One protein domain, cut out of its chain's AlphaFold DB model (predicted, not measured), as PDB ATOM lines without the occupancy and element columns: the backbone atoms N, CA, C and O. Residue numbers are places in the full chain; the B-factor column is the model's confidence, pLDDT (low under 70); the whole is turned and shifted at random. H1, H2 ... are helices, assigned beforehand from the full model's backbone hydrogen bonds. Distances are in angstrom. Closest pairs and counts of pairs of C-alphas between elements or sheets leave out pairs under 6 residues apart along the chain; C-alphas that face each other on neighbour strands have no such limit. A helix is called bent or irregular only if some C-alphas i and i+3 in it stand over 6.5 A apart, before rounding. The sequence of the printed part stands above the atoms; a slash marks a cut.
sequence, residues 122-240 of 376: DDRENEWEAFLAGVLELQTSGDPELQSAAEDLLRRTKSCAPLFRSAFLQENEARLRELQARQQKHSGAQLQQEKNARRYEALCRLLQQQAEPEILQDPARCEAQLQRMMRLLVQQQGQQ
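Overview. This is residues 122 to 240 of the 376 residues of an uncharacterized protein of Faecalibacterium prausnitzii (UniProt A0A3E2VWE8). H1 runs through the middle of five helices, with H2 and H3 beside it in a loose up-and-down bundle of three and the side-by-side pair H4 and H5 crossing it. The last residues of H5 reach the turn between H2 and H3, while residues 184 to 191, on the way from H3 into H4, stick out. The printed part has 119 residues with five named helices, H1 to H5 in that order along the chain, and no named strand, an all-helix domain. It is compact, with a radius of gyration of the C-alphas of 14.1 A and spans of 38 by 31 by 24 A.

Along the chain. H1 holds residues 122 to 139, 26.1 A from first to last C-alpha, beginning at C-alpha 122 at (3.805, 23.636, -36.814). H2, residues 144 to 158, is 21.1 A long. H3, residues 162 to 183, is 28.5 A long and has a kink of 54 degrees near residue 169; it is irregular, with C-alphas 163 and 166 7.3 A apart. H4 holds residues 189 to 207 and is 26.9 A long, with C-alpha 189 at (-20.236, 41.866, -30.156). H5, residues 219 to 240, is 31.0 A long and ends with C-alpha 240 at (13.244, 30.878, -21.470).

Arrangement. H1 is the hub, touching the four other helices. With residues 132 to 139 alone it touches H2, closest at the C-alphas of Gln 139 and Gln 147, 4.5 A; the two form a helical hairpin at a shallow tilt of 30 degrees, opposite ways. H1 touches H3, closest at the C-alphas of Leu 138 and Gln 180, 6.9 A, the same way at 37 degrees, only just a steep tilt. H1, H2 and H3 form a bundle, up and down, each running against the one before. H2 and H3 are close but not clearly touching, with their closest C-alphas, Leu 146 and Leu 179, 6.8 A apart. H1 touches H4 with residues 136 to 137 alone, about perpendicular at 74 degrees, closest at the C-alphas of Leu 136 and Arg 199, 6.3 A. H1 touches H5 with residues 128 to 133 alone, closest at the C-alphas of Glu 129 and Met 230, 6.4 A, at 72 degrees, only just about perpendicular. H4 and H5 touch, closest at the C-alphas of Tyr 200 and Leu 226, 6.1 A, at a shallow tilt of 31 degrees, the same way. H5 is close to but not clearly touching H2, with the C-alphas of Lys 158 and Gln 237, their closest, 5.9 A apart. H4 is apart from H2 and H3. In H2, H4 and H5 every O i to N i+4 pair is within hydrogen-bond range; in H1 it is 12 of 14 and in H3 14 of 18.

Size, cuts and confidence. The two C-alphas farthest apart, those of Ala 167 and Glu 214, are 38.8 A from each other. The printed part has no cut. The link from H4 to H5 is long, with 11 residues; the other three links are tight. Residues 184 to 191, of which 189 to 191 belong to H4, stand free. Mean pLDDT of the printed part is 81.6, and residues 122 to 125 and 184 to 190 are under 70.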
ATOM      1  N   ASP A 122       4.696  22.556 -36.388       43.59
ATOM      2  CA  ASP A 122       3.805  23.636 -36.814       43.59
ATOM      3  C   ASP A 122       2.321  23.408 -36.468       43.59
ATOM      4  O   ASP A 122       1.644  24.349 -36.059       43.59
ATOM      5  N   ASP A 123       1.794  22.180 -36.553       48.50
ATOM      6  CA  ASP A 123       0.371  21.938 -36.242       48.50
ATOM      7  C   ASP A 123       0.095  22.003 -34.728       48.50
ATOM      8  O   ASP A 123      -1.000  22.357 -34.292       48.50
ATOM      9  N   ARG A 124       1.114  21.717 -33.908       60.16
ATOM     10  CA  ARG A 124       1.013  21.629 -32.440       60.16
ATOM     11  C   ARG A 124       1.261  22.955 -31.731       60.16
ATOM     12  O   ARG A 124       0.754  23.156 -30.625       60.16
ATOM     13  N   GLU A 125       2.015  23.867 -32.343       66.88
ATOM     14  CA  GLU A 125       2.148  25.237 -31.834       66.88
ATOM     15  C   GLU A 125       0.806  25.978 -31.903       66.88
ATOM     16  O   GLU A 125       0.434  26.635 -30.933       66.88
ATOM     17  N   ASN A 126       0.011  25.749 -32.954       74.75
ATOM     18  CA  ASN A 126      -1.334  26.320 -33.088       74.75
ATOM     19  C   ASN A 126      -2.290  25.870 -31.964       74.75
ATOM     20  O   ASN A 126      -3.040  26.679 -31.418       74.75
ATOM     21  N   GLU A 127      -2.258  24.590 -31.575       83.31
ATOM     22  CA  GLU A 127      -3.069  24.073 -30.460       83.31
ATOM     23  C   GLU A 127      -2.632  24.665 -29.112       83.31
ATOM     24  O   GLU A 127      -3.463  25.008 -28.267       83.31
ATOM     25  N   TRP A 128      -1.321  24.835 -28.919       86.12
ATOM     26  CA  TRP A 128      -0.768  25.472 -27.726       86.12
ATOM     27  C   TRP A 128      -1.147  26.954 -27.634       86.12
ATOM     28  O   TRP A 128      -1.524  27.436 -26.563       86.12
ATOM     29  N   GLU A 129      -1.099  27.673 -28.757       86.62
ATOM     30  CA  GLU A 129      -1.574  29.052 -28.864       86.62
ATOM     31  C   GLU A 129      -3.061  29.160 -28.533       86.62
ATOM     32  O   GLU A 129      -3.449  30.019 -27.738       86.62
ATOM     33  N   ALA A 130      -3.893  28.267 -29.077       87.06
ATOM     34  CA  ALA A 130      -5.324  28.235 -28.792       87.06
ATOM     35  C   ALA A 130      -5.605  27.975 -27.302       87.06
ATOM     36  O   ALA A 130      -6.447  28.647 -26.696       87.06
ATOM     37  N   PHE A 131      -4.861  27.051 -26.685       90.75
ATOM     38  CA  PHE A 131      -4.955  26.778 -25.254       90.75
ATOM     39  C   PHE A 131      -4.590  28.008 -24.412       90.75
ATOM     40  O   PHE A 131      -5.366  28.417 -23.547       90.75
ATOM     41  N   LEU A 132      -3.442  28.641 -24.682       89.44
ATOM     42  CA  LEU A 132      -3.012  29.849 -23.969       89.44
ATOM     43  C   LEU A 132      -3.983  31.008 -24.164       89.44
ATOM     44  O   LEU A 132      -4.286  31.724 -23.209       89.44
ATOM     45  N   ALA A 133      -4.515  31.169 -25.373       87.12
ATOM     46  CA  ALA A 133      -5.555  32.141 -25.643       87.12
ATOM     47  C   ALA A 133      -6.764  31.886 -24.728       87.12
ATOM     48  O   ALA A 133      -7.254  32.824 -24.091       87.12
ATOM     49  N   GLY A 134      -7.223  30.638 -24.604       87.88
ATOM     50  CA  GLY A 134      -8.313  30.269 -23.696       87.88
ATOM     51  C   GLY A 134      -8.009  30.575 -22.226       87.88
ATOM     52  O   GLY A 134      -8.851  31.139 -21.529       87.88
ATOM     53  N   VAL A 135      -6.790  30.290 -21.761       90.06
ATOM     54  CA  VAL A 135      -6.343  30.632 -20.397       90.06
ATOM     55  C   VAL A 135      -6.362  32.146 -20.165       90.06
ATOM     56  O   VAL A 135      -6.854  32.610 -19.138       90.06
ATOM     57  N   LEU A 136      -5.896  32.940 -21.131       87.31
ATOM     58  CA  LEU A 136      -5.914  34.405 -21.046       87.31
ATOM     59  C   LEU A 136      -7.338  34.974 -21.055       87.31
ATOM     60  O   LEU A 136      -7.614  35.981 -20.404       87.31
ATOM     61  N   GLU A 137      -8.275  34.320 -21.741       86.19
ATOM     62  CA  GLU A 137      -9.689  34.698 -21.672       86.19
ATOM     63  C   GLU A 137     -10.262  34.488 -20.262       86.19
ATOM     64  O   GLU A 137     -10.989  35.343 -19.756       86.19
ATOM     65  N   LEU A 138      -9.884  33.404 -19.582       85.62
ATOM     66  CA  LEU A 138     -10.280  33.174 -18.191       85.62
ATOM     67  C   LEU A 138      -9.623  34.165 -17.223       85.62
ATOM     68  O   LEU A 138     -10.279  34.635 -16.294       85.62
ATOM     69  N   GLN A 139      -8.366  34.547 -17.463       83.44
ATOM     70  CA  GLN A 139      -7.662  35.542 -16.643       83.44
ATOM     71  C   GLN A 139      -8.321  36.929 -16.705       83.44
ATOM     72  O   GLN A 139      -8.234  37.720 -15.772       83.44
ATOM     73  N   THR A 140      -9.000  37.230 -17.811       78.62
ATOM     74  CA  THR A 140      -9.724  38.496 -18.012       78.62
ATOM     75  C   THR A 140     -11.187  38.435 -17.564       78.62
ATOM     76  O   THR A 140     -11.917  39.428 -17.692       78.62
ATOM     77  N   SER A 141     -11.619  37.291 -17.016       77.31
ATOM     78  CA  SER A 141     -12.938  37.141 -16.402       77.31
ATOM     79  C   SER A 141     -13.084  38.057 -15.183       77.31
ATOM     80  O   SER A 141     -12.097  38.471 -14.586       77.31
ATOM     81  N   GLY A 142     -14.317  38.400 -14.810       73.00
ATOM     82  CA  GLY A 142     -14.590  39.137 -13.568       73.00
ATOM     83  C   GLY A 142     -14.667  38.247 -12.322       73.00
ATOM     84  O   GLY A 142     -14.972  38.754 -11.247       73.00
ATOM     85  N   ASP A 143     -14.455  36.937 -12.465       82.75
ATOM     86  CA  ASP A 143     -14.616  35.952 -11.397       82.75
ATOM     87  C   ASP A 143     -13.242  35.602 -10.792       82.75
ATOM     88  O   ASP A 143     -12.384  35.073 -11.507       82.75
ATOM     89  N   PRO A 144     -13.007  35.872  -9.494       85.25
ATOM     90  CA  PRO A 144     -11.716  35.624  -8.856       85.25
ATOM     91  C   PRO A 144     -11.327  34.137  -8.829       85.25
ATOM     92  O   PRO A 144     -10.137  33.823  -8.877       85.25
ATOM     93  N   GLU A 145     -12.291  33.209  -8.795       87.00
ATOM     94  CA  GLU A 145     -11.989  31.772  -8.833       87.00
ATOM     95  C   GLU A 145     -11.476  31.355 -10.215       87.00
ATOM     96  O   GLU A 145     -10.495  30.613 -10.327       87.00
ATOM     97  N   LEU A 146     -12.094  31.876 -11.281       86.12
ATOM     98  CA  LEU A 146     -11.653  31.631 -12.657       86.12
ATOM     99  C   LEU A 146     -10.301  32.294 -12.943       86.12
ATOM    100  O   LEU A 146      -9.455  31.677 -13.591       86.12
ATOM    101  N   GLN A 147     -10.071  33.505 -12.430       86.38
ATOM    102  CA  GLN A 147      -8.772  34.176 -12.520       86.38
ATOM    103  C   GLN A 147      -7.673  33.364 -11.827       86.38
ATOM    104  O   GLN A 147      -6.635  33.105 -12.433       86.38
ATOM    105  N   SER A 148      -7.916  32.888 -10.603       89.69
ATOM    106  CA  SER A 148      -6.950  32.066  -9.867       89.69
ATOM    107  C   SER A 148      -6.641  30.750 -10.594       89.69
ATOM    108  O   SER A 148      -5.477  30.365 -10.729       89.69
ATOM    109  N   ALA A 149      -7.663  30.084 -11.142       89.44
ATOM    110  CA  ALA A 149      -7.475  28.879 -11.946       89.44
ATOM    111  C   ALA A 149      -6.696  29.153 -13.248       89.44
ATOM    112  O   ALA A 149      -5.868  28.334 -13.653       89.44
ATOM    113  N   ALA A 150      -6.929  30.299 -13.891       89.19
ATOM    114  CA  ALA A 150      -6.190  30.723 -15.076       89.19
ATOM    115  C   ALA A 150      -4.718  31.018 -14.760       89.19
ATOM    116  O   ALA A 150      -3.835  30.613 -15.513       89.19
ATOM    117  N   GLU A 151      -4.434  31.669 -13.632       89.44
ATOM    118  CA  GLU A 151      -3.068  31.936 -13.173       89.44
ATOM    119  C   GLU A 151      -2.296  30.652 -12.847       89.44
ATOM    120  O   GLU A 151      -1.114  30.550 -13.182       89.44
ATOM    121  N   ASP A 152      -2.952  29.656 -12.240       91.94
ATOM    122  CA  ASP A 152      -2.378  28.322 -12.014       91.94
ATOM    123  C   ASP A 152      -2.005  27.647 -13.344       91.94
ATOM    124  O   ASP A 152      -0.867  27.206 -13.532       91.94
ATOM    125  N   LEU A 153      -2.926  27.635 -14.313       91.62
ATOM    126  CA  LEU A 153      -2.664  27.082 -15.644       91.62
ATOM    127  C   LEU A 153      -1.522  27.824 -16.350       91.62
ATOM    128  O   LEU A 153      -0.592  27.178 -16.830       91.62
ATOM    129  N   LEU A 154      -1.533  29.159 -16.343       89.56
ATOM    130  CA  LEU A 154      -0.493  29.987 -16.959       89.56
ATOM    131  C   LEU A 154       0.877  29.808 -16.286       89.56
ATOM    132  O   LEU A 154       1.922  29.916 -16.928       89.56
ATOM    133  N   ARG A 155       0.911  29.539 -14.978       89.44
ATOM    134  CA  ARG A 155       2.155  29.213 -14.274       89.44
ATOM    135  C   ARG A 155       2.708  27.872 -14.744       89.44
ATOM    136  O   ARG A 155       3.900  27.777 -15.026       89.44
ATOM    137  N   ARG A 156       1.850  26.858 -14.859       88.38
ATOM    138  CA  ARG A 156       2.236  25.506 -15.280       88.38
ATOM    139  C   ARG A 156       2.686  25.452 -16.744       88.38
ATOM    140  O   ARG A 156       3.581  24.675 -17.067       88.38
ATOM    141  N   THR A 157       2.139  26.302 -17.616       86.69
ATOM    142  CA  THR A 157       2.584  26.389 -19.018       86.69
ATOM    143  C   THR A 157       4.007  26.934 -19.142       86.69
ATOM    144  O   THR A 157       4.758  26.454 -19.986       86.69
ATOM    145  N   LYS A 158       4.422  27.876 -18.279       81.00
ATOM    146  CA  LYS A 158       5.799  28.418 -18.269       81.00
ATOM    147  C   LYS A 158       6.853  27.364 -17.921       81.00
ATOM    148  O   LYS A 158       7.990  27.469 -18.363       81.00
ATOM    149  N   SER A 159       6.481  26.363 -17.126       81.44
ATOM    150  CA  SER A 159       7.358  25.258 -16.727       81.44
ATOM    151  C   SER A 159       7.259  24.037 -17.647       81.44
ATOM    152  O   SER A 159       7.846  23.003 -17.339       81.44
ATOM    153  N   CYS A 160       6.489  24.112 -18.735       80.44
ATOM    154  CA  CYS A 160       6.287  22.989 -19.639       80.44
ATOM    155  C   CYS A 160       7.303  23.029 -20.783       80.44
ATOM    156  O   CYS A 160       7.311  23.971 -21.580       80.44
ATOM    157  N   ALA A 161       8.105  21.971 -20.908       74.31
ATOM    158  CA  ALA A 161       8.992  21.804 -22.051       74.31
ATOM    159  C   ALA A 161       8.183  21.777 -23.360       74.31
ATOM    160  O   ALA A 161       7.102  21.172 -23.381       74.31
ATOM    161  N   PRO A 162       8.700  22.350 -24.466       75.12
ATOM    162  CA  PRO A 162       8.043  22.286 -25.770       75.12
ATOM    163  C   PRO A 162       7.637  20.865 -26.187       75.12
ATOM    164  O   PRO A 162       6.537  20.673 -26.698       75.12
ATOM    165  N   LEU A 163       8.465  19.859 -25.881       71.62
ATOM    166  CA  LEU A 163       8.187  18.456 -26.211       71.62
ATOM    167  C   LEU A 163       7.044  17.828 -25.412       71.62
ATOM    168  O   LEU A 163       6.407  16.894 -25.889       71.62
ATOM    169  N   PHE A 164       6.762  18.329 -24.210       77.06
ATOM    170  CA  PHE A 164       5.700  17.795 -23.353       77.06
ATOM    171  C   PHE A 164       4.378  18.548 -23.499       77.06
ATOM    172  O   PHE A 164       3.388  18.170 -22.871       77.06
ATOM    173  N   ARG A 165       4.323  19.575 -24.361       81.06
ATOM    174  CA  ARG A 165       3.116  20.381 -24.586       81.06
ATOM    175  C   ARG A 165       1.912  19.529 -24.977       81.06
ATOM    176  O   ARG A 165       0.839  19.744 -24.437       81.06
ATOM    177  N   SER A 166       2.076  18.519 -25.830       77.00
ATOM    178  CA  SER A 166       0.956  17.652 -26.229       77.00
ATOM    179  C   SER A 166       0.377  16.845 -25.061       77.00
ATOM    180  O   SER A 166      -0.840  16.784 -24.908       77.00
ATOM    181  N   ALA A 167       1.226  16.267 -24.206       76.69
ATOM    182  CA  ALA A 167       0.768  15.561 -23.007       76.69
ATOM    183  C   ALA A 167       0.089  16.531 -22.026       76.69
ATOM    184  O   ALA A 167      -0.992  16.254 -21.511       76.69
ATOM    185  N   PHE A 168       0.674  17.719 -21.851       86.44
ATOM    186  CA  PHE A 168       0.087  18.779 -21.043       86.44
ATOM    187  C   PHE A 168      -1.302  19.192 -21.548       86.44
ATOM    188  O   PHE A 168      -2.225  19.347 -20.747       86.44
ATOM    189  N   LEU A 169      -1.472  19.364 -22.862       85.50
ATOM    190  CA  LEU A 169      -2.760  19.704 -23.468       85.50
ATOM    191  C   LEU A 169      -3.792  18.610 -23.188       85.50
ATOM    192  O   LEU A 169      -4.863  18.920 -22.674       85.50
ATOM    193  N   GLN A 170      -3.453  17.337 -23.408       82.75
ATOM    194  CA  GLN A 170      -4.356  16.211 -23.136       82.75
ATOM    195  C   GLN A 170      -4.848  16.175 -21.681       82.75
ATOM    196  O   GLN A 170      -6.012  15.871 -21.426       82.75
ATOM    197  N   GLU A 171      -3.986  16.520 -20.723       87.19
ATOM    198  CA  GLU A 171      -4.343  16.562 -19.303       87.19
ATOM    199  C   GLU A 171      -5.220  17.764 -18.922       87.19
ATOM    200  O   GLU A 171      -6.030  17.673 -17.998       87.19
ATOM    201  N   ASN A 172      -5.044  18.911 -19.586       89.38
ATOM    202  CA  ASN A 172      -5.594  20.188 -19.118       89.38
ATOM    203  C   ASN A 172      -6.697  20.766 -20.010       89.38
ATOM    204  O   ASN A 172      -7.419  21.658 -19.566       89.38
ATOM    205  N   GLU A 173      -6.881  20.263 -21.229       88.75
ATOM    206  CA  GLU A 173      -7.877  20.789 -22.163       88.75
ATOM    207  C   GLU A 173      -9.310  20.607 -21.640       88.75
ATOM    208  O   GLU A 173     -10.117  21.534 -21.700       88.75
ATOM    209  N   ALA A 174      -9.623  19.453 -21.038       86.94
ATOM    210  CA  ALA A 174     -10.931  19.218 -20.425       86.94
ATOM    211  C   ALA A 174     -11.216  20.205 -19.278       86.94
ATOM    212  O   ALA A 174     -12.315  20.758 -19.197       86.94
ATOM    213  N   ARG A 175     -10.204  20.486 -18.442       89.12
ATOM    214  CA  ARG A 175     -10.291  21.472 -17.354       89.12
ATOM    215  C   ARG A 175     -10.501  22.882 -17.906       89.12
ATOM    216  O   ARG A 175     -11.339  23.614 -17.387       89.12
ATOM    217  N   LEU A 176      -9.780  23.259 -18.964       89.62
ATOM    218  CA  LEU A 176      -9.953  24.559 -19.615       89.62
ATOM    219  C   LEU A 176     -11.375  24.717 -20.176       89.62
ATOM    220  O   LEU A 176     -12.021  25.727 -19.902       89.62
ATOM    221  N   ARG A 177     -11.895  23.703 -20.883       87.94
ATOM    222  CA  ARG A 177     -13.265  23.720 -21.421       87.94
ATOM    223  C   ARG A 177     -14.320  23.834 -20.322       87.94
ATOM    224  O   ARG A 177     -15.287  24.574 -20.487       87.94
ATOM    225  N   GLU A 178     -14.142  23.142 -19.198       88.94
ATOM    226  CA  GLU A 178     -15.048  23.250 -18.050       88.94
ATOM    227  C   GLU A 178     -15.072  24.677 -17.478       88.94
ATOM    228  O   GLU A 178     -16.143  25.246 -17.263       88.94
ATOM    229  N   LEU A 179     -13.898  25.283 -17.272       87.88
ATOM    230  CA  LEU A 179     -13.782  26.658 -16.778       87.88
ATOM    231  C   LEU A 179     -14.391  27.669 -17.763       87.88
ATOM    232  O   LEU A 179     -15.100  28.586 -17.349       87.88
ATOM    233  N   GLN A 180     -14.185  27.473 -19.066       86.19
ATOM    234  CA  GLN A 180     -14.798  28.301 -20.109       86.19
ATOM    235  C   GLN A 180     -16.325  28.156 -20.138       86.19
ATOM    236  O   GLN A 180     -17.032  29.152 -20.287       86.19
ATOM    237  N   ALA A 181     -16.862  26.950 -19.927       85.00
ATOM    238  CA  ALA A 181     -18.306  26.737 -19.835       85.00
ATOM    239  C   ALA A 181     -18.924  27.482 -18.638       85.00
ATOM    240  O   ALA A 181     -20.014  28.041 -18.756       85.00
ATOM    241  N   ARG A 182     -18.209  27.566 -17.506       81.31
ATOM    242  CA  ARG A 182     -18.630  28.372 -16.343       81.31
ATOM    243  C   ARG A 182     -18.658  29.874 -16.651       81.31
ATOM    244  O   ARG A 182     -19.501  30.585 -16.108       81.31
ATOM    245  N   GLN A 183     -17.791  30.341 -17.553       77.38
ATOM    246  CA  GLN A 183     -17.728  31.736 -17.997       77.38
ATOM    247  C   GLN A 183     -18.852  32.121 -18.981       77.38
ATOM    248  O   GLN A 183     -19.181  33.302 -19.066       77.38
ATOM    249  N   GLN A 184     -19.457  31.174 -19.721       65.88
ATOM    250  CA  GLN A 184     -20.439  31.430 -20.799       65.88
ATOM    251  C   GLN A 184     -21.832  31.906 -20.324       65.88
ATOM    252  O   GLN A 184     -22.876  31.449 -20.790       65.88
ATOM    253  N   LYS A 185     -21.881  32.909 -19.446       57.81
ATOM    254  CA  LYS A 185     -23.072  33.737 -19.244       57.81
ATOM    255  C   LYS A 185     -22.890  35.032 -20.041       57.81
ATOM    256  O   LYS A 185     -22.240  35.960 -19.581       57.81
ATOM    257  N   HIS A 186     -23.510  35.060 -21.226       53.75
ATOM    258  CA  HIS A 186     -23.650  36.183 -22.171       53.75
ATOM    259  C   HIS A 186     -22.514  36.372 -23.195       53.75
ATOM    260  O   HIS A 186     -21.351  36.560 -22.856       53.75
ATOM    261  N   SER A 187     -22.879  36.371 -24.480       54.31
ATOM    262  CA  SER A 187     -22.003  36.687 -25.615       54.31
ATOM    263  C   SER A 187     -22.685  37.712 -26.526       54.31
ATOM    264  O   SER A 187     -23.774  37.455 -27.038       54.31
ATOM    265  N   GLY A 188     -22.043  38.862 -26.737       61.06
ATOM    266  CA  GLY A 188     -22.451  39.904 -27.684       61.06
ATOM    267  C   GLY A 188     -21.222  40.608 -28.270       61.06
ATOM    268  O   GLY A 188     -20.143  40.540 -27.684       61.06
ATOM    269  N   ALA A 189     -21.365  41.280 -29.418       63.34
ATOM    270  CA  ALA A 189     -20.236  41.866 -30.156       63.34
ATOM    271  C   ALA A 189     -19.436  42.914 -29.349       63.34
ATOM    272  O   ALA A 189     -18.208  42.903 -29.384       63.34
ATOM    273  N   GLN A 190     -20.109  43.755 -28.553       68.19
ATOM    274  CA  GLN A 190     -19.446  44.697 -27.634       68.19
ATOM    275  C   GLN A 190     -18.631  43.983 -26.548       68.19
ATOM    276  O   GLN A 190     -17.520  44.399 -26.230       68.19
ATOM    277  N   LEU A 191     -19.147  42.867 -26.030       75.06
ATOM    278  CA  LEU A 191     -18.455  42.062 -25.025       75.06
ATOM    279  C   LEU A 191     -17.190  41.409 -25.609       75.06
ATOM    280  O   LEU A 191     -16.191  41.262 -24.914       75.06
ATOM    281  N   GLN A 192     -17.214  41.037 -26.893       76.69
ATOM    282  CA  GLN A 192     -16.054  40.462 -27.578       76.69
ATOM    283  C   GLN A 192     -14.930  41.489 -27.773       76.69
ATOM    284  O   GLN A 192     -13.762  41.162 -27.572       76.69
ATOM    285  N   GLN A 193     -15.271  42.734 -28.114       77.62
ATOM    286  CA  GLN A 193     -14.286  43.813 -28.224       77.62
ATOM    287  C   GLN A 193     -13.643  44.124 -26.865       77.62
ATOM    288  O   GLN A 193     -12.423  44.252 -26.781       77.62
ATOM    289  N   GLU A 194     -14.435  44.165 -25.792       81.06
ATOM    290  CA  GLU A 194     -13.921  44.361 -24.432       81.06
ATOM    291  C   GLU A 194     -12.999  43.209 -23.996       81.06
ATOM    292  O   GLU A 194     -11.924  43.441 -23.441       81.06
ATOM    293  N   LYS A 195     -13.363  41.960 -24.313       80.88
ATOM    294  CA  LYS A 195     -12.502  40.788 -24.089       80.88
ATOM    295  C   LYS A 195     -11.176  40.894 -24.842       80.88
ATOM    296  O   LYS A 195     -10.126  40.623 -24.261       80.88
ATOM    297  N   ASN A 196     -11.204  41.294 -26.113       83.81
ATOM    298  CA  ASN A 196      -9.992  41.461 -26.918       83.81
ATOM    299  C   ASN A 196      -9.087  42.568 -26.359       83.81
ATOM    300  O   ASN A 196      -7.879  42.360 -26.262       83.81
ATOM    301  N   ALA A 197      -9.660  43.688 -25.904       84.69
ATOM    302  CA  ALA A 197      -8.908  44.760 -25.256       84.69
ATOM    303  C   ALA A 197      -8.201  44.279 -23.978       84.69
ATOM    304  O   ALA A 197      -6.991  44.450 -23.832       84.69
ATOM    305  N   ARG A 198      -8.919  43.573 -23.094       85.75
ATOM    306  CA  ARG A 198      -8.329  43.012 -21.866       85.75
ATOM    307  C   ARG A 198      -7.248  41.967 -22.158       85.75
ATOM    308  O   ARG A 198      -6.238  41.914 -21.457       85.75
ATOM    309  N   ARG A 199      -7.437  41.130 -23.186       85.94
ATOM    310  CA  ARG A 199      -6.421  40.157 -23.635       85.94
ATOM    311  C   ARG A 199      -5.173  40.855 -24.154       85.94
ATOM    312  O   ARG A 199      -4.072  40.413 -23.845       85.94
ATOM    313  N   TYR A 200      -5.339  41.942 -24.901       86.69
ATOM    314  CA  TYR A 200      -4.227  42.733 -25.413       86.69
ATOM    315  C   TYR A 200      -3.412  43.325 -24.261       86.69
ATOM    316  O   TYR A 200      -2.208  43.098 -24.185       86.69
ATOM    317  N   GLU A 201      -4.072  43.954 -23.289       86.81
ATOM    318  CA  GLU A 201      -3.419  44.473 -22.081       86.81
ATOM    319  C   GLU A 201      -2.730  43.374 -21.255       86.81
ATOM    320  O   GLU A 201      -1.648  43.583 -20.699       86.81
ATOM    321  N   ALA A 202      -3.333  42.185 -21.151       87.00
ATOM    322  CA  ALA A 202      -2.718  41.041 -20.480       87.00
ATOM    323  C   ALA A 202      -1.453  40.561 -21.211       87.00
ATOM    324  O   ALA A 202      -0.430  40.329 -20.567       87.00
ATOM    325  N   LEU A 203      -1.489  40.468 -22.543       85.94
ATOM    326  CA  LEU A 203      -0.326  40.108 -23.353       85.94
ATOM    327  C   LEU A 203       0.772  41.173 -23.276       85.94
ATOM    328  O   LEU A 203       1.931  40.804 -23.112       85.94
ATOM    329  N   CYS A 204       0.431  42.466 -23.306       86.62
ATOM    330  CA  CYS A 204       1.381  43.558 -23.070       86.62
ATOM    331  C   CYS A 204       2.103  43.377 -21.729       86.62
ATOM    332  O   CYS A 204       3.329  43.418 -21.682       86.62
ATOM    333  N   ARG A 205       1.365  43.086 -20.647       86.88
ATOM    334  CA  ARG A 205       1.960  42.829 -19.324       86.88
ATOM    335  C   ARG A 205       2.866  41.600 -19.310       86.88
ATOM    336  O   ARG A 205       3.954  41.657 -18.746       86.88
ATOM    337  N   LEU A 206       2.438  40.496 -19.923       85.44
ATOM    338  CA  LEU A 206       3.219  39.254 -19.957       85.44
ATOM    339  C   LEU A 206       4.496  39.377 -20.791       85.44
ATOM    340  O   LEU A 206       5.514  38.802 -20.415       85.44
ATOM    341  N   LEU A 207       4.436  40.133 -21.886       83.81
ATOM    342  CA  LEU A 207       5.558  40.402 -22.782       83.81
ATOM    343  C   LEU A 207       6.398  41.615 -22.357       83.81
ATOM    344  O   LEU A 207       7.393  41.904 -23.013       83.81
ATOM    345  N   GLN A 208       6.005  42.318 -21.287       85.69
ATOM    346  CA  GLN A 208       6.631  43.560 -20.815       85.69
ATOM    347  C   GLN A 208       6.689  44.658 -21.897       85.69
ATOM    348  O   GLN A 208       7.665  45.391 -22.020       85.69
ATOM    349  N   GLN A 209       5.626  44.774 -22.694       84.44
ATOM    350  CA  GLN A 209       5.469  45.783 -23.744       84.44
ATOM    351  C   GLN A 209       4.474  46.866 -23.314       84.44
ATOM    352  O   GLN A 209       3.545  46.603 -22.549       84.44
ATOM    353  N   GLN A 210       4.642  48.086 -23.830       81.75
ATOM    354  CA  GLN A 210       3.669  49.160 -23.617       81.75
ATOM    355  C   GLN A 210       2.428  48.942 -24.488       81.75
ATOM    356  O   GLN A 210       2.530  48.553 -25.649       81.75
ATOM    357  N   ALA A 211       1.248  49.190 -23.918       80.00
ATOM    358  CA  ALA A 211      -0.009  49.079 -24.644       80.00
ATOM    359  C   ALA A 211      -0.217  50.304 -25.545       80.00
ATOM    360  O   ALA A 211      -0.369  51.424 -25.061       80.00
ATOM    361  N   GLU A 212      -0.261  50.083 -26.856       84.12
ATOM    362  CA  GLU A 212      -0.630  51.116 -27.829       84.12
ATOM    363  C   GLU A 212      -2.164  51.278 -27.909       84.12
ATOM    364  O   GLU A 212      -2.850  50.346 -28.341       84.12
ATOM    365  N   PRO A 213      -2.731  52.444 -27.538       78.38
ATOM    366  CA  PRO A 213      -4.182  52.652 -27.503       78.38
ATOM    367  C   PRO A 213      -4.817  52.715 -28.900       78.38
ATOM    368  O   PRO A 213      -6.012  52.473 -29.052       78.38
ATOM    369  N   GLU A 214      -4.031  53.011 -29.934       81.12
ATOM    370  CA  GLU A 214      -4.472  53.042 -31.334       81.12
ATOM    371  C   GLU A 214      -4.890  51.658 -31.843       81.12
ATOM    372  O   GLU A 214      -5.781  51.543 -32.684       81.12
ATOM    373  N   ILE A 215      -4.283  50.596 -31.304       79.50
ATOM    374  CA  ILE A 215      -4.590  49.211 -31.677       79.50
ATOM    375  C   ILE A 215      -5.993  48.811 -31.202       79.50
ATOM    376  O   ILE A 215      -6.657  48.023 -31.864       79.50
ATOM    377  N   LEU A 216      -6.478  49.390 -30.099       79.81
ATOM    378  CA  LEU A 216      -7.799  49.092 -29.532       79.81
ATOM    379  C   LEU A 216      -8.964  49.712 -30.324       79.81
ATOM    380  O   LEU A 216     -10.114  49.309 -30.140       79.81
ATOM    381  N   GLN A 217      -8.680  50.688 -31.193       80.81
ATOM    382  CA  GLN A 217      -9.697  51.408 -31.968       80.81
ATOM    383  C   GLN A 217     -10.153  50.638 -33.214       80.81
ATOM    384  O   GLN A 217     -11.272  50.843 -33.682       80.81
ATOM    385  N   ASP A 218      -9.314  49.737 -33.728       84.75
ATOM    386  CA  ASP A 218      -9.606  48.903 -34.893       84.75
ATOM    387  C   ASP A 218      -9.670  47.420 -34.474       84.75
ATOM    388  O   ASP A 218      -8.633  46.823 -34.165       84.75
ATOM    389  N   PRO A 219     -10.866  46.794 -34.475       81.88
ATOM    390  CA  PRO A 219     -11.035  45.395 -34.090       81.88
ATOM    391  C   PRO A 219     -10.174  44.414 -34.896       81.88
ATOM    392  O   PRO A 219      -9.646  43.464 -34.317       81.88
ATOM    393  N   ALA A 220      -9.996  44.646 -36.201       85.75
ATOM    394  CA  ALA A 220      -9.221  43.756 -37.062       85.75
ATOM    395  C   ALA A 220      -7.718  43.885 -36.782       85.75
ATOM    396  O   ALA A 220      -7.004  42.883 -36.689       85.75
ATOM    397  N   ARG A 221      -7.237  45.119 -36.573       86.25
ATOM    398  CA  ARG A 221      -5.847  45.378 -36.165       86.25
ATOM    399  C   ARG A 221      -5.551  44.804 -34.780       86.25
ATOM    400  O   ARG A 221      -4.483  44.225 -34.585       86.25
ATOM    401  N   CYS A 222      -6.492  44.924 -33.842       84.19
ATOM    402  CA  CYS A 222      -6.386  44.333 -32.511       84.19
ATOM    403  C   CYS A 222      -6.245  42.809 -32.589       84.19
ATOM    404  O   CYS A 222      -5.317  42.249 -32.011       84.19
ATOM    405  N   GLU A 223      -7.103  42.134 -33.356       84.38
ATOM    406  CA  GLU A 223      -7.064  40.677 -33.503       84.38
ATOM    407  C   GLU A 223      -5.765  40.181 -34.160       84.38
ATOM    408  O   GLU A 223      -5.133  39.248 -33.656       84.38
ATOM    409  N   ALA A 224      -5.296  40.854 -35.215       85.00
ATOM    410  CA  ALA A 224      -4.016  40.535 -35.848       85.00
ATOM    411  C   ALA A 224      -2.828  40.718 -34.885       85.00
ATOM    412  O   ALA A 224      -1.915  39.884 -34.835       85.00
ATOM    413  N   GLN A 225      -2.845  41.785 -34.079       86.38
ATOM    414  CA  GLN A 225      -1.813  42.032 -33.075       86.38
ATOM    415  C   GLN A 225      -1.859  40.991 -31.947       86.38
ATOM    416  O   GLN A 225      -0.805  40.506 -31.538       86.38
ATOM    417  N   LEU A 226      -3.048  40.585 -31.487       86.19
ATOM    418  CA  LEU A 226      -3.216  39.516 -30.497       86.19
ATOM    419  C   LEU A 226      -2.589  38.201 -30.978       86.19
ATOM    420  O   LEU A 226      -1.831  37.582 -30.234       86.19
ATOM    421  N   GLN A 227      -2.841  37.803 -32.228       85.81
ATOM    422  CA  GLN A 227      -2.245  36.598 -32.821       85.81
ATOM    423  C   GLN A 227      -0.716  36.697 -32.918       85.81
ATOM    424  O   GLN A 227       0.005  35.734 -32.653       85.81
ATOM    425  N   ARG A 228      -0.184  37.869 -33.283       86.56
ATOM    426  CA  ARG A 228       1.267  38.106 -33.324       86.56
ATOM    427  C   ARG A 228       1.900  38.031 -31.931       86.56
ATOM    428  O   ARG A 228       2.935  37.391 -31.767       86.56
ATOM    429  N   MET A 229       1.291  38.675 -30.939       84.75
ATOM    430  CA  MET A 229       1.780  38.683 -29.558       84.75
ATOM    431  C   MET A 229       1.681  37.300 -28.911       84.75
ATOM    432  O   MET A 229       2.566  36.930 -28.145       84.75
ATOM    433  N   MET A 230       0.662  36.506 -29.253       86.00
ATOM    434  CA  MET A 230       0.556  35.122 -28.787       86.00
ATOM    435  C   MET A 230       1.738  34.279 -29.267       86.00
ATOM    436  O   MET A 230       2.411  33.650 -28.452       86.00
ATOM    437  N   ARG A 231       2.045  34.334 -30.569       82.44
ATOM    438  CA  ARG A 231       3.218  33.666 -31.153       82.44
ATOM    439  C   ARG A 231       4.509  34.075 -30.455       82.44
ATOM    440  O   ARG A 231       5.293  33.220 -30.047       82.44
ATOM    441  N   LEU A 232       4.689  35.378 -30.234       82.12
ATOM    442  CA  LEU A 232       5.850  35.905 -29.515       82.12
ATOM    443  C   LEU A 232       5.941  35.345 -28.086       82.12
ATOM    444  O   LEU A 232       7.019  34.948 -27.650       82.12
ATOM    445  N   LEU A 233       4.820  35.274 -27.361       83.19
ATOM    446  CA  LEU A 233       4.776  34.730 -26.003       83.19
ATOM    447  C   LEU A 233       5.161  33.247 -25.979       83.19
ATOM    448  O   LEU A 233       5.943  32.829 -25.125       83.19
ATOM    449  N   VAL A 234       4.638  32.452 -26.915       82.25
ATOM    450  CA  VAL A 234       4.949  31.019 -27.032       82.25
ATOM    451  C   VAL A 234       6.431  30.791 -27.316       82.25
ATOM    452  O   VAL A 234       7.045  29.914 -26.693       82.25
ATOM    453  N   GLN A 235       7.004  31.598 -28.210       78.06
ATOM    454  CA  GLN A 235       8.431  31.581 -28.526       78.06
ATOM    455  C   GLN A 235       9.277  31.975 -27.309       78.06
ATOM    456  O   GLN A 235      10.196  31.239 -26.944       78.06
ATOM    457  N   GLN A 236       8.928  33.069 -26.621       78.69
ATOM    458  CA  GLN A 236       9.648  33.543 -25.438       78.69
ATOM    459  C   GLN A 236       9.606  32.517 -24.296       78.69
ATOM    460  O   GLN A 236      10.638  32.243 -23.687       78.69
ATOM    461  N   GLN A 237       8.448  31.905 -24.028       81.12
ATOM    462  CA  GLN A 237       8.321  30.855 -23.011       81.12
ATOM    463  C   GLN A 237       9.187  29.636 -23.345       81.12
ATOM    464  O   GLN A 237       9.880  29.119 -22.470       81.12
ATOM    465  N   GLY A 238       9.185  29.198 -24.610       78.88
ATOM    466  CA  GLY A 238      10.038  28.099 -25.060       78.88
ATOM    467  C   GLY A 238      11.520  28.417 -24.860       78.88
ATOM    468  O   GLY A 238      12.239  27.650 -24.223       78.88
ATOM    469  N   GLN A 239      11.964  29.582 -25.333       77.94
ATOM    470  CA  GLN A 239      13.355  30.024 -25.222       77.94
ATOM    471  C   GLN A 239      13.812  30.173 -23.763       77.94
ATOM    472  O   GLN A 239      14.918  29.750 -23.415       77.94
ATOM    473  N   GLN A 240      12.967  30.744 -22.900       80.19
ATOM    474  CA  GLN A 240      13.244  30.878 -21.470       80.19
ATOM    475  C   GLN A 240      13.385  29.512 -20.800       80.19
ATOM    476  O   GLN A 240      14.346  29.305 -20.058       80.19
TER     477      GLN A 240